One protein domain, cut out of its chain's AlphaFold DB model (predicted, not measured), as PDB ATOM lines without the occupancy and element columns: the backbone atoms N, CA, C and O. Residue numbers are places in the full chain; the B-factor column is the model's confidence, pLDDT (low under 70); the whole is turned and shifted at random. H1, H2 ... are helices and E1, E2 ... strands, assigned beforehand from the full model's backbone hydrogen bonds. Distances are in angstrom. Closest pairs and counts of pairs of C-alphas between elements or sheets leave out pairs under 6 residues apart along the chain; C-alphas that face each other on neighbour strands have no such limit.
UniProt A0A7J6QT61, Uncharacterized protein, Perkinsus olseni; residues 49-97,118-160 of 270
ATOM      1  N   LYS A  49     157.751 183.562 138.072       79.25
ATOM      2  CA  LYS A  49     157.763 183.849 139.515       79.25
ATOM      3  C   LYS A  49     157.530 185.331 139.799       79.25
ATOM      4  O   LYS A  49     156.707 185.672 140.647       79.25
ATOM      5  N   ARG A  50     158.197 186.211 139.052       79.06
ATOM      6  CA  ARG A  50     158.051 187.661 139.187       79.06
ATOM      7  C   ARG A  50     156.679 188.133 138.720       79.06
ATOM      8  O   ARG A  50     156.069 188.948 139.403       79.06
ATOM      9  N   ILE A  51     156.140 187.571 137.636       83.94
ATOM     10  CA  ILE A  51     154.763 187.849 137.190       83.94
ATOM     11  C   ILE A  51     153.759 187.481 138.288       83.94
ATOM     12  O   ILE A  51     152.867 188.272 138.599       83.94
ATOM     13  N   LYS A  52     153.910 186.304 138.908       80.88
ATOM     14  CA  LYS A  52     153.065 185.889 140.038       80.88
ATOM     15  C   LYS A  52     153.187 186.860 141.209       80.88
ATOM     16  O   LYS A  52     152.165 187.296 141.723       80.88
ATOM     17  N   GLN A  53     154.404 187.252 141.583       81.31
ATOM     18  CA  GLN A  53     154.626 188.226 142.653       81.31
ATOM     19  C   GLN A  53     153.925 189.563 142.366       81.31
ATOM     20  O   GLN A  53     153.232 190.087 143.234       81.31
ATOM     21  N   MET A  54     154.027 190.074 141.135       81.88
ATOM     22  CA  MET A  54     153.334 191.296 140.721       81.88
ATOM     23  C   MET A  54     151.808 191.134 140.812       81.88
ATOM     24  O   MET A  54     151.130 191.982 141.379       81.88
ATOM     25  N   ARG A  55     151.241 190.017 140.342       83.94
ATOM     26  CA  ARG A  55     149.787 189.765 140.444       83.94
ATOM     27  C   ARG A  55     149.269 189.729 141.884       83.94
ATOM     28  O   ARG A  55     148.106 190.040 142.108       83.94
ATOM     29  N   MET A  56     150.121 189.360 142.836       80.38
ATOM     30  CA  MET A  56     149.778 189.279 144.260       80.38
ATOM     31  C   MET A  56     149.941 190.619 144.990       80.38
ATOM     32  O   MET A  56     149.347 190.830 146.042       80.38
ATOM     33  N   GLN A  57     150.750 191.535 144.453       84.25
ATOM     34  CA  GLN A  57     150.993 192.850 145.055       84.25
ATOM     35  C   GLN A  57     149.946 193.890 144.655       84.25
ATOM     36  O   GLN A  57     149.685 194.821 145.420       84.25
ATOM     37  N   TYR A  58     149.349 193.743 143.473       87.62
ATOM     38  CA  TYR A  58     148.487 194.756 142.879       87.62
ATOM     39  C   TYR A  58     147.040 194.284 142.745       87.62
ATOM     40  O   TYR A  58     146.750 193.153 142.362       87.62
ATOM     41  N   CYS A  59     146.111 195.199 143.008       88.69
ATOM     42  CA  CYS A  59     144.703 195.014 142.708       88.69
ATOM     43  C   CYS A  59     144.504 194.938 141.190       88.69
ATOM     44  O   CYS A  59     144.966 195.807 140.454       88.69
ATOM     45  N   THR A  60     143.752 193.947 140.719       88.06
ATOM     46  CA  THR A  60     143.513 193.769 139.275       88.06
ATOM     47  C   THR A  60     142.597 194.850 138.679       88.06
ATOM     48  O   THR A  60     142.655 195.088 137.479       88.06
ATOM     49  N   LEU A  61     141.744 195.497 139.487       87.12
ATOM     50  CA  LEU A  61     140.822 196.547 139.016       87.12
ATOM     51  C   LEU A  61     141.448 197.941 139.072       87.12
ATOM     52  O   LEU A  61     141.403 198.677 138.099       87.12
ATOM     53  N   SER A  62     142.005 198.307 140.226       86.06
ATOM     54  CA  SER A  62     142.503 199.663 140.482       86.06
ATOM     55  C   SER A  62     144.000 199.818 140.231       86.06
ATOM     56  O   SER A  62     144.509 200.929 140.324       86.06
ATOM     57  N   HIS A  63     144.727 198.720 139.991       87.56
ATOM     58  CA  HIS A  63     146.192 198.698 139.906       87.56
ATOM     59  C   HIS A  63     146.898 199.318 141.130       87.56
ATOM     60  O   HIS A  63     148.075 199.666 141.073       87.56
ATOM     61  N   THR A  64     146.198 199.431 142.265       86.94
ATOM     62  CA  THR A  64     146.760 199.909 143.530       86.94
ATOM     63  C   THR A  64     147.408 198.767 144.300       86.94
ATOM     64  O   THR A  64     147.000 197.609 144.195       86.94
ATOM     65  N   LEU A  65     148.420 199.096 145.096       85.75
ATOM     66  CA  LEU A  65     149.082 198.144 145.978       85.75
ATOM     67  C   LEU A  65     148.130 197.646 147.081       85.75
ATOM     68  O   LEU A  65     147.437 198.439 147.717       85.75
ATOM     69  N   LEU A  66     148.129 196.337 147.337       83.75
ATOM     70  CA  LEU A  66     147.208 195.661 148.265       83.75
ATOM     71  C   LEU A  66     147.661 195.667 149.738       83.75
ATOM     72  O   LEU A  66     147.044 195.017 150.574       83.75
ATOM     73  N   TYR A  67     148.714 196.412 150.079       70.75
ATOM     74  CA  TYR A  67     149.376 196.357 151.391       70.75
ATOM     75  C   TYR A  67     148.491 196.681 152.607       70.75
ATOM     76  O   TYR A  67     148.843 196.287 153.713       70.75
ATOM     77  N   LYS A  68     147.383 197.415 152.441       62.94
ATOM     78  CA  LYS A  68     146.623 197.975 153.578       62.94
ATOM     79  C   LYS A  68     145.157 197.565 153.660       62.94
ATOM     80  O   LYS A  68     144.521 197.842 154.672       62.94
ATOM     81  N   ASN A  69     144.619 196.906 152.635       66.94
ATOM     82  CA  ASN A  69     143.177 196.704 152.524       66.94
ATOM     83  C   ASN A  69     142.814 195.220 152.600       66.94
ATOM     84  O   ASN A  69     143.574 194.387 152.106       66.94
ATOM     85  N   PRO A  70     141.637 194.875 153.158       70.00
ATOM     86  CA  PRO A  70     141.132 193.513 153.088       70.00
ATOM     87  C   PRO A  70     141.044 193.087 151.622       70.00
ATOM     88  O   PRO A  70     140.421 193.766 150.794       70.00
ATOM     89  N   VAL A  71     141.689 191.965 151.312       82.12
ATOM     90  CA  VAL A  71     141.791 191.462 149.948       82.12
ATOM     91  C   VAL A  71     140.734 190.404 149.715       82.12
ATOM     92  O   VAL A  71     140.440 189.563 150.566       82.12
ATOM     93  N   VAL A  72     140.138 190.457 148.534       85.75
ATOM     94  CA  VAL A  72     139.204 189.443 148.069       85.75
ATOM     95  C   VAL A  72     139.833 188.757 146.864       85.75
ATOM     96  O   VAL A  72     140.342 189.418 145.956       85.75
ATOM     97  N   VAL A  73     139.844 187.428 146.874       87.56
ATOM     98  CA  VAL A  73     140.465 186.591 145.850       87.56
ATOM     99  C   VAL A  73     139.377 185.884 145.070       87.56
ATOM    100  O   VAL A  73     138.479 185.255 145.636       87.56
ATOM    101  N   CYS A  74     139.446 185.996 143.753       88.69
ATOM    102  CA  CYS A  74     138.501 185.315 142.891       88.69
ATOM    103  C   CYS A  74     138.944 183.882 142.569       88.69
ATOM    104  O   CYS A  74     140.119 183.549 142.695       88.69
ATOM    105  N   ARG A  75     138.031 183.050 142.049       84.31
ATOM    106  CA  ARG A  75     138.307 181.668 141.609       84.31
ATOM    107  C   ARG A  75     139.496 181.549 140.647       84.31
ATOM    108  O   ARG A  75     140.178 180.536 140.643       84.31
ATOM    109  N   LYS A  76     139.774 182.584 139.845       83.31
ATOM    110  CA  LYS A  76     140.930 182.619 138.927       83.31
ATOM    111  C   LYS A  76     142.265 182.990 139.596       83.31
ATOM    112  O   LYS A  76     143.271 183.092 138.902       83.31
ATOM    113  N   GLY A  77     142.282 183.237 140.906       82.06
ATOM    114  CA  GLY A  77     143.475 183.647 141.653       82.06
ATOM    115  C   GLY A  77     143.834 185.132 141.524       82.06
ATOM    116  O   GLY A  77     144.917 185.532 141.938       82.06
ATOM    117  N   ASN A  78     142.947 185.956 140.962       88.06
ATOM    118  CA  ASN A  78     143.136 187.407 140.916       88.06
ATOM    119  C   ASN A  78     142.732 188.047 142.246       88.06
ATOM    120  O   ASN A  78     141.729 187.648 142.847       88.06
ATOM    121  N   MET A  79     143.482 189.069 142.652       88.81
ATOM    122  CA  MET A  79     143.269 189.805 143.893       88.81
ATOM    123  C   MET A  79     142.626 191.168 143.657       88.81
ATOM    124  O   MET A  79     142.953 191.884 142.702       88.81
ATOM    125  N   TYR A  80     141.728 191.534 144.568       90.38
ATOM    126  CA  TYR A  80     140.935 192.752 144.503       90.38
ATOM    127  C   TYR A  80     140.907 193.455 145.859       90.38
ATOM    128  O   TYR A  80     140.756 192.810 146.897       90.38
ATOM    129  N   SER A  81     140.986 194.786 145.840       90.56
ATOM    130  CA  SER A  81     140.606 195.601 146.996       90.56
ATOM    131  C   SER A  81     139.097 195.498 147.195       90.56
ATOM    132  O   SER A  81     138.332 195.648 146.238       90.56
ATOM    133  N   LYS A  82     138.665 195.260 148.434       89.44
ATOM    134  CA  LYS A  82     137.244 195.153 148.788       89.44
ATOM    135  C   LYS A  82     136.442 196.391 148.360       89.44
ATOM    136  O   LYS A  82     135.354 196.251 147.813       89.44
ATOM    137  N   GLU A  83     137.007 197.582 148.537       88.62
ATOM    138  CA  GLU A  83     136.384 198.859 148.157       88.62
ATOM    139  C   GLU A  83     136.188 198.964 146.644       88.62
ATOM    140  O   GLU A  83     135.071 199.176 146.183       88.62
ATOM    141  N   ALA A  84     137.253 198.717 145.873       87.88
ATOM    142  CA  ALA A  84     137.217 198.773 144.411       87.88
ATOM    143  C   ALA A  84     136.260 197.730 143.810       87.88
ATOM    144  O   ALA A  84     135.649 197.952 142.768       87.88
ATOM    145  N   LEU A  85     136.126 196.574 144.466       89.38
ATOM    146  CA  LEU A  85     135.166 195.554 144.064       89.38
ATOM    147  C   LEU A  85     133.724 196.024 144.302       89.38
ATOM    148  O   LEU A  85     132.862 195.804 143.453       89.38
ATOM    149  N   TYR A  86     133.448 196.658 145.446       89.38
ATOM    150  CA  TYR A  86     132.112 197.162 145.754       89.38
ATOM    151  C   TYR A  86     131.702 198.320 144.856       89.38
ATOM    152  O   TYR A  86     130.579 198.297 144.358       89.38
ATOM    153  N   THR A  87     132.590 199.286 144.613       88.81
ATOM    154  CA  THR A  87     132.300 200.401 143.701       88.81
ATOM    155  C   THR A  87     131.965 199.872 142.313       88.81
ATOM    156  O   THR A  87     130.889 200.159 141.794       88.81
ATOM    157  N   ALA A  88     132.787 198.963 141.781       87.25
ATOM    158  CA  ALA A  88     132.535 198.353 140.482       87.25
ATOM    159  C   ALA A  88     131.224 197.540 140.452       87.25
ATOM    160  O   ALA A  88     130.503 197.558 139.457       87.25
ATOM    161  N   LEU A  89     130.873 196.827 141.533       87.62
ATOM    162  CA  LEU A  89     129.624 196.051 141.604       87.62
ATOM    163  C   LEU A  89     128.379 196.938 141.685       87.62
ATOM    164  O   LEU A  89     127.318 196.537 141.203       87.62
ATOM    165  N   LEU A  90     128.484 198.109 142.312       86.94
ATOM    166  CA  LEU A  90     127.402 199.087 142.379       86.94
ATOM    167  C   LEU A  90     127.232 199.788 141.027       86.94
ATOM    168  O   LEU A  90     126.123 199.810 140.496       86.94
ATOM    169  N   GLU A  91     128.325 200.250 140.420       84.25
ATOM    170  CA  GLU A  91     128.335 200.880 139.092       84.25
ATOM    171  C   GLU A  91     127.878 199.918 137.983       84.25
ATOM    172  O   GLU A  91     127.104 200.278 137.098       84.25
ATOM    173  N   GLY A  92     128.286 198.648 138.048       72.88
ATOM    174  CA  GLY A  92     127.860 197.637 137.079       72.88
ATOM    175  C   GLY A  92     126.357 197.343 137.134       72.88
ATOM    176  O   GLY A  92     125.747 197.025 136.112       72.88
ATOM    177  N   LYS A  93     125.728 197.472 138.311       64.12
ATOM    178  CA  LYS A  93     124.275 197.299 138.461       64.12
ATOM    179  C   LYS A  93     123.500 198.490 137.914       64.12
ATOM    180  O   LYS A  93     122.490 198.271 137.249       64.12
ATOM    181  N   THR A  94     123.970 199.716 138.151       58.91
ATOM    182  CA  THR A  94     123.288 200.927 137.670       58.91
ATOM    183  C   THR A  94     123.285 201.009 136.142       58.91
ATOM    184  O   THR A  94     122.279 201.411 135.557       58.91
ATOM    185  N   GLN A  95     124.348 200.535 135.481       57.12
ATOM    186  CA  GLN A  95     124.414 200.462 134.015       57.12
ATOM    187  C   GLN A  95     123.565 199.330 133.411       57.12
ATOM    188  O   GLN A  95     123.010 199.481 132.319       57.12
ATOM    189  N   ALA A  96     123.416 198.205 134.115       53.44
ATOM    190  CA  ALA A  96     122.562 197.104 133.668       53.44
ATOM    191  C   ALA A  96     121.063 197.443 133.764       53.44
ATOM    192  O   ALA A  96     120.283 197.002 132.925       53.44
ATOM    193  N   SER A  97     120.655 198.249 134.752       50.41
ATOM    194  CA  SER A  97     119.266 198.714 134.885       50.41
ATOM    195  C   SER A  97     118.881 199.825 133.905       50.41
ATOM    196  O   SER A  97     117.694 200.016 133.656       50.41
ATOM    197  N   LEU A 118     135.461 197.728 134.003       71.88
ATOM    198  CA  LEU A 118     134.694 196.528 133.674       71.88
ATOM    199  C   LEU A 118     135.033 195.390 134.641       71.88
ATOM    200  O   LEU A 118     136.152 194.874 134.664       71.88
ATOM    201  N   LEU A 119     134.027 194.952 135.399       80.69
ATOM    202  CA  LEU A 119     134.119 193.741 136.206       80.69
ATOM    203  C   LEU A 119     134.363 192.510 135.320       80.69
ATOM    204  O   LEU A 119     133.707 192.330 134.287       80.69
ATOM    205  N   PRO A 120     135.252 191.598 135.736       82.62
ATOM    206  CA  PRO A 120     135.415 190.326 135.058       82.62
ATOM    207  C   PRO A 120     134.103 189.530 135.027       82.62
ATOM    208  O   PRO A 120     133.445 189.370 136.049       82.62
ATOM    209  N   LYS A 121     133.778 188.914 133.882       83.38
ATOM    210  CA  LYS A 121     132.519 188.162 133.636       83.38
ATOM    211  C   LYS A 121     132.174 187.077 134.674       83.38
ATOM    212  O   LYS A 121     131.027 186.642 134.756       83.38
ATOM    213  N   HIS A 122     133.177 186.598 135.405       81.75
ATOM    214  CA  HIS A 122     133.058 185.526 136.388       81.75
ATOM    215  C   HIS A 122     132.719 186.028 137.801       81.75
ATOM    216  O   HIS A 122     132.409 185.210 138.656       81.75
ATOM    217  N   ILE A 123     132.747 187.344 138.035       86.56
ATOM    218  CA  ILE A 123     132.341 187.969 139.293       86.56
ATOM    219  C   ILE A 123     131.017 188.687 139.040       86.56
ATOM    220  O   ILE A 123     130.989 189.764 138.448       86.56
ATOM    221  N   LYS A 124     129.905 188.078 139.459       84.81
ATOM    222  CA  LYS A 124     128.563 188.678 139.362       84.81
ATOM    223  C   LYS A 124     128.022 189.059 140.733       84.81
ATOM    224  O   LYS A 124     127.224 189.986 140.862       84.81
ATOM    225  N   LYS A 125     128.421 188.312 141.760       87.00
ATOM    226  CA  LYS A 125     127.984 188.467 143.144       87.00
ATOM    227  C   LYS A 125     129.202 188.444 144.061       87.00
ATOM    228  O   LYS A 125     130.220 187.839 143.752       87.00
ATOM    229  N   ILE A 126     129.057 189.034 145.245       87.06
ATOM    230  CA  ILE A 126     130.092 189.000 146.295       87.06
ATOM    231  C   ILE A 126     130.429 187.557 146.699       87.06
ATOM    232  O   ILE A 126     131.573 187.268 147.014       87.06
ATOM    233  N   LYS A 127     129.453 186.639 146.618       86.94
ATOM    234  CA  LYS A 127     129.641 185.206 146.897       86.94
ATOM    235  C   LYS A 127     130.638 184.519 145.953       86.94
ATOM    236  O   LYS A 127     131.151 183.463 146.301       86.94
ATOM    237  N   ASP A 128     130.912 185.109 144.791       84.75
ATOM    238  CA  ASP A 128     131.846 184.556 143.805       84.75
ATOM    239  C   ASP A 128     133.316 184.832 144.184       84.75
ATOM    240  O   ASP A 128     134.236 184.368 143.507       84.75
ATOM    241  N   VAL A 129     133.551 185.605 145.250       88.88
ATOM    242  CA  VAL A 129     134.876 186.061 145.675       88.88
ATOM    243  C   VAL A 129     135.074 185.713 147.153       88.88
ATOM    244  O   VAL A 129     134.175 185.899 147.972       88.88
ATOM    245  N   ARG A 130     136.251 185.191 147.510       86.62
ATOM    246  CA  ARG A 130     136.573 184.776 148.883       86.62
ATOM    247  C   ARG A 130     137.443 185.822 149.566       86.62
ATOM    248  O   ARG A 130     138.385 186.329 148.967       86.62
ATOM    249  N   THR A 131     137.154 186.139 150.821       86.62
ATOM    250  CA  THR A 131     138.011 187.021 151.621       86.62
ATOM    251  C   THR A 131     139.310 186.308 151.978       86.62
ATOM    252  O   THR A 131     139.272 185.186 152.475       86.62
ATOM    253  N   ALA A 132     140.442 186.965 151.744       81.94
ATOM    254  CA  ALA A 132     141.757 186.490 152.138       81.94
ATOM    255  C   ALA A 132     142.442 187.541 153.016       81.94
ATOM    256  O   ALA A 132     142.478 188.728 152.684       81.94
ATOM    257  N   THR A 133     142.999 187.096 154.135       77.81
ATOM    258  CA  THR A 133     143.928 187.882 154.943       77.81
ATOM    259  C   THR A 133     145.325 187.738 154.355       77.81
ATOM    260  O   THR A 133     145.781 186.629 154.084       77.81
ATOM    261  N   ILE A 134     145.978 188.871 154.103       73.56
ATOM    262  CA  ILE A 134     147.362 188.908 153.636       73.56
ATOM    263  C   ILE A 134     148.222 189.364 154.799       73.56
ATOM    264  O   ILE A 134     148.080 190.494 155.264       73.56
ATOM    265  N   GLU A 135     149.116 188.492 155.240       71.81
ATOM    266  CA  GLU A 135     150.159 188.841 156.195       71.81
ATOM    267  C   GLU A 135     151.429 189.161 155.413       71.81
ATOM    268  O   GLU A 135     151.974 188.320 154.696       71.81
ATOM    269  N   TRP A 136     151.864 190.415 155.506       69.06
ATOM    270  CA  TRP A 136     153.150 190.840 154.976       69.06
ATOM    271  C   TRP A 136     154.186 190.623 156.068       69.06
ATOM    272  O   TRP A 136     154.203 191.343 157.063       69.06
ATOM    273  N   ILE A 137     155.012 189.596 155.896       69.88
ATOM    274  CA  ILE A 137     156.175 189.384 156.750       69.88
ATOM    275  C   ILE A 137     157.283 190.277 156.195       69.88
ATOM    276  O   ILE A 137     157.851 190.002 155.135       69.88
ATOM    277  N   ASP A 138     157.525 191.390 156.882       59.34
ATOM    278  CA  ASP A 138     158.691 192.227 156.639       59.34
ATOM    279  C   ASP A 138     159.885 191.560 157.330       59.34
ATOM    280  O   ASP A 138     160.145 191.788 158.509       59.34
ATOM    281  N   ASP A 139     160.601 190.696 156.608       54.31
ATOM    282  CA  ASP A 139     161.868 190.162 157.101       54.31
ATOM    283  C   ASP A 139     162.886 191.309 157.166       54.31
ATOM    284  O   ASP A 139     163.445 191.738 156.152       54.31
ATOM    285  N   VAL A 140     163.107 191.822 158.379       56.03
ATOM    286  CA  VAL A 140     163.963 192.985 158.676       56.03
ATOM    287  C   VAL A 140     165.431 192.760 158.260       56.03
ATOM    288  O   VAL A 140     166.153 193.728 158.038       56.03
ATOM    289  N   ASP A 141     165.851 191.511 158.024       48.88
ATOM    290  CA  ASP A 141     167.250 191.151 157.739       48.88
ATOM    291  C   ASP A 141     167.562 190.778 156.274       48.88
ATOM    292  O   ASP A 141     168.710 190.487 155.922       48.88
ATOM    293  N   MET A 142     166.590 190.828 155.360       47.34
ATOM    294  CA  MET A 142     166.801 190.400 153.967       47.34
ATOM    295  C   MET A 142     167.326 191.545 153.091       47.34
ATOM    296  O   MET A 142     166.646 192.076 152.214       47.34
ATOM    297  N   SER A 143     168.591 191.904 153.307       49.22
ATOM    298  CA  SER A 143     169.318 192.964 152.590       49.22
ATOM    299  C   SER A 143     169.525 192.744 151.081       49.22
ATOM    300  O   SER A 143     170.143 193.601 150.447       49.22
ATOM    301  N   LYS A 144     169.037 191.653 150.461       47.78
ATOM    302  CA  LYS A 144     169.272 191.419 149.021       47.78
ATOM    303  C   LYS A 144     168.107 190.956 148.155       47.78
ATOM    304  O   LYS A 144     168.176 191.244 146.973       47.78
ATOM    305  N   ASP A 145     167.021 190.392 148.673       47.84
ATOM    306  CA  ASP A 145     165.834 190.121 147.851       47.84
ATOM    307  C   ASP A 145     164.599 189.994 148.747       47.84
ATOM    308  O   ASP A 145     164.548 189.159 149.649       47.84
ATOM    309  N   ARG A 146     163.584 190.839 148.517       47.91
ATOM    310  CA  ARG A 146     162.311 190.784 149.252       47.91
ATOM    311  C   ARG A 146     161.532 189.540 148.824       47.91
ATOM    312  O   ARG A 146     160.698 189.596 147.911       47.91
ATOM    313  N   HIS A 147     161.805 188.415 149.468       46.56
ATOM    314  CA  HIS A 147     161.031 187.192 149.313       46.56
ATOM    315  C   HIS A 147     159.777 187.265 150.184       46.56
ATOM    316  O   HIS A 147     159.748 186.799 151.313       46.56
ATOM    317  N   CYS A 148     158.708 187.849 149.645       51.94
ATOM    318  CA  CYS A 148     157.393 187.769 150.272       51.94
ATOM    319  C   CYS A 148     156.901 186.315 150.191       51.94
ATOM    320  O   CYS A 148     156.573 185.834 149.100       51.94
ATOM    321  N   THR A 149     156.849 185.604 151.316       46.53
ATOM    322  CA  THR A 149     156.232 184.277 151.366       46.53
ATOM    323  C   THR A 149     154.738 184.435 151.614       46.53
ATOM    324  O   THR A 149     154.287 184.897 152.653       46.53
ATOM    325  N   PHE A 150     153.946 184.096 150.600       54.84
ATOM    326  CA  PHE A 150     152.495 184.178 150.673       54.84
ATOM    327  C   PHE A 150     151.927 182.826 151.096       54.84
ATOM    328  O   PHE A 150     152.148 181.826 150.408       54.84
ATOM    329  N   ARG A 151     151.137 182.784 152.171       51.81
ATOM    330  CA  ARG A 151     150.233 181.655 152.419       51.81
ATOM    331  C   ARG A 151     148.851 182.030 151.918       51.81
ATOM    332  O   ARG A 151     148.121 182.767 152.566       51.81
ATOM    333  N   CYS A 152     148.506 181.547 150.725       49.81
ATOM    334  CA  CYS A 152     147.145 181.694 150.229       49.81
ATOM    335  C   CYS A 152     146.231 180.865 151.141       49.81
ATOM    336  O   CYS A 152     146.469 179.662 151.256       49.81
ATOM    337  N   PRO A 153     145.203 181.455 151.775       54.03
ATOM    338  CA  PRO A 153     144.269 180.690 152.602       54.03
ATOM    339  C   PRO A 153     143.409 179.732 151.764       54.03
ATOM    340  O   PRO A 153     142.734 178.867 152.309       54.03
ATOM    341  N   ILE A 154     143.434 179.881 150.437       54.28
ATOM    342  CA  ILE A 154     142.765 178.999 149.489       54.28
ATOM    343  C   ILE A 154     143.705 177.831 149.204       54.28
ATOM    344  O   ILE A 154     144.749 177.994 148.563       54.28
ATOM    345  N   THR A 155     143.337 176.650 149.692       57.97
ATOM    346  CA  THR A 155     144.081 175.425 149.410       57.97
ATOM    347  C   THR A 155     143.840 174.983 147.967       57.97
ATOM    348  O   THR A 155     142.885 175.396 147.317       57.97
ATOM    349  N   ARG A 156     144.694 174.108 147.424       58.22
ATOM    350  CA  ARG A 156     144.489 173.573 146.066       58.22
ATOM    351  C   ARG A 156     143.123 172.886 145.908       58.22
ATOM    352  O   ARG A 156     142.515 173.002 144.855       58.22
ATOM    353  N   LYS A 157     142.623 172.260 146.980       61.00
ATOM    354  CA  LYS A 157     141.290 171.641 147.029       61.00
ATOM    355  C   LYS A 157     140.182 172.667 146.782       61.00
ATOM    356  O   LYS A 157     139.306 172.421 145.976       61.00
ATOM    357  N   ASP A 158     140.307 173.861 147.360       57.50
ATOM    358  CA  ASP A 158     139.349 174.957 147.180       57.50
ATOM    359  C   ASP A 158     139.312 175.551 145.758       57.50
ATOM    360  O   ASP A 158     138.357 176.245 145.397       57.50
ATOM    361  N   LEU A 159     140.373 175.353 144.966       59.41
ATOM    362  CA  LEU A 159     140.439 175.788 143.566       59.41
ATOM    363  C   LEU A 159     139.861 174.733 142.610       59.41
ATOM    364  O   LEU A 159     139.314 175.101 141.565       59.41
ATOM    365  N   ASP A 160     139.949 173.456 142.989       53.81
ATOM    366  CA  ASP A 160     139.661 172.284 142.154       53.81
ATOM    367  C   ASP A 160     138.256 171.681 142.356       53.81
ATOM    368  O   ASP A 160     137.988 170.586 141.866       53.81
TER     369      ASP A 160
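AT A GLANCE: This is residues 49 to 97 and 118 to 160 of the 270 residues of an uncharacterized protein of Perkinsus olseni (UniProt A0A7J6QT61). A small sheet, E2 E1 E3, makes the middle; the long helix H2 runs out one way and a loop reaches out the other, its tip, residues 140 to 145, standing free. Look for 92 printed residues with H1 E1 E2 H2 E3 H3 in order, an antiparallel sheet, and a mixed class with 40 residues, under half, in named elements. It is only just compact, close to loose: radius of gyration of the C-alphas 14.8 A, spans 54 by 29 by 20 A.

HOW THE PARTS SIT: Start at H1, residues 49 to 57, which only grazes the sheet with residues 55 to 57. E1, residues 71 to 74, and E2, residues 79 to 81, form a hairpin, N 72 and O 80 2.9 A apart. H2, residues 82 to 97, only grazes the sheet with residues 82 to 86. E3, residues 129 to 132, is antiparallel to E1, N 73 and O 130 2.8 A apart. H3, residues 156 to 159, is not on the sheet. Every O i to N i+4 pair is within hydrogen-bond range in H1 and H2; H3 is too short for one.

IN THESE COORDINATES: Find C-alpha 49 at (157.763, 183.849, 139.515), where H1 begins its 12.6 A; H2 runs 23.0 A from C-alpha 82 at (137.244, 195.153, 148.788). E1 measures 9.9 A, E2 7.1 A, E3 9.5 A and H3 5.2 A.

THE WHOLE: The C-alphas farthest apart, Ser 97 and Asp 141, are 53.7 A apart. Residues 98 to 117 are not printed, a gap of 15.6 A between C-alphas 97 and 118. H1 to E1 and E3 to H3 are long links. pLDDT is under 70 at residues 68 to 69, 93 to 97 and 136 to 160.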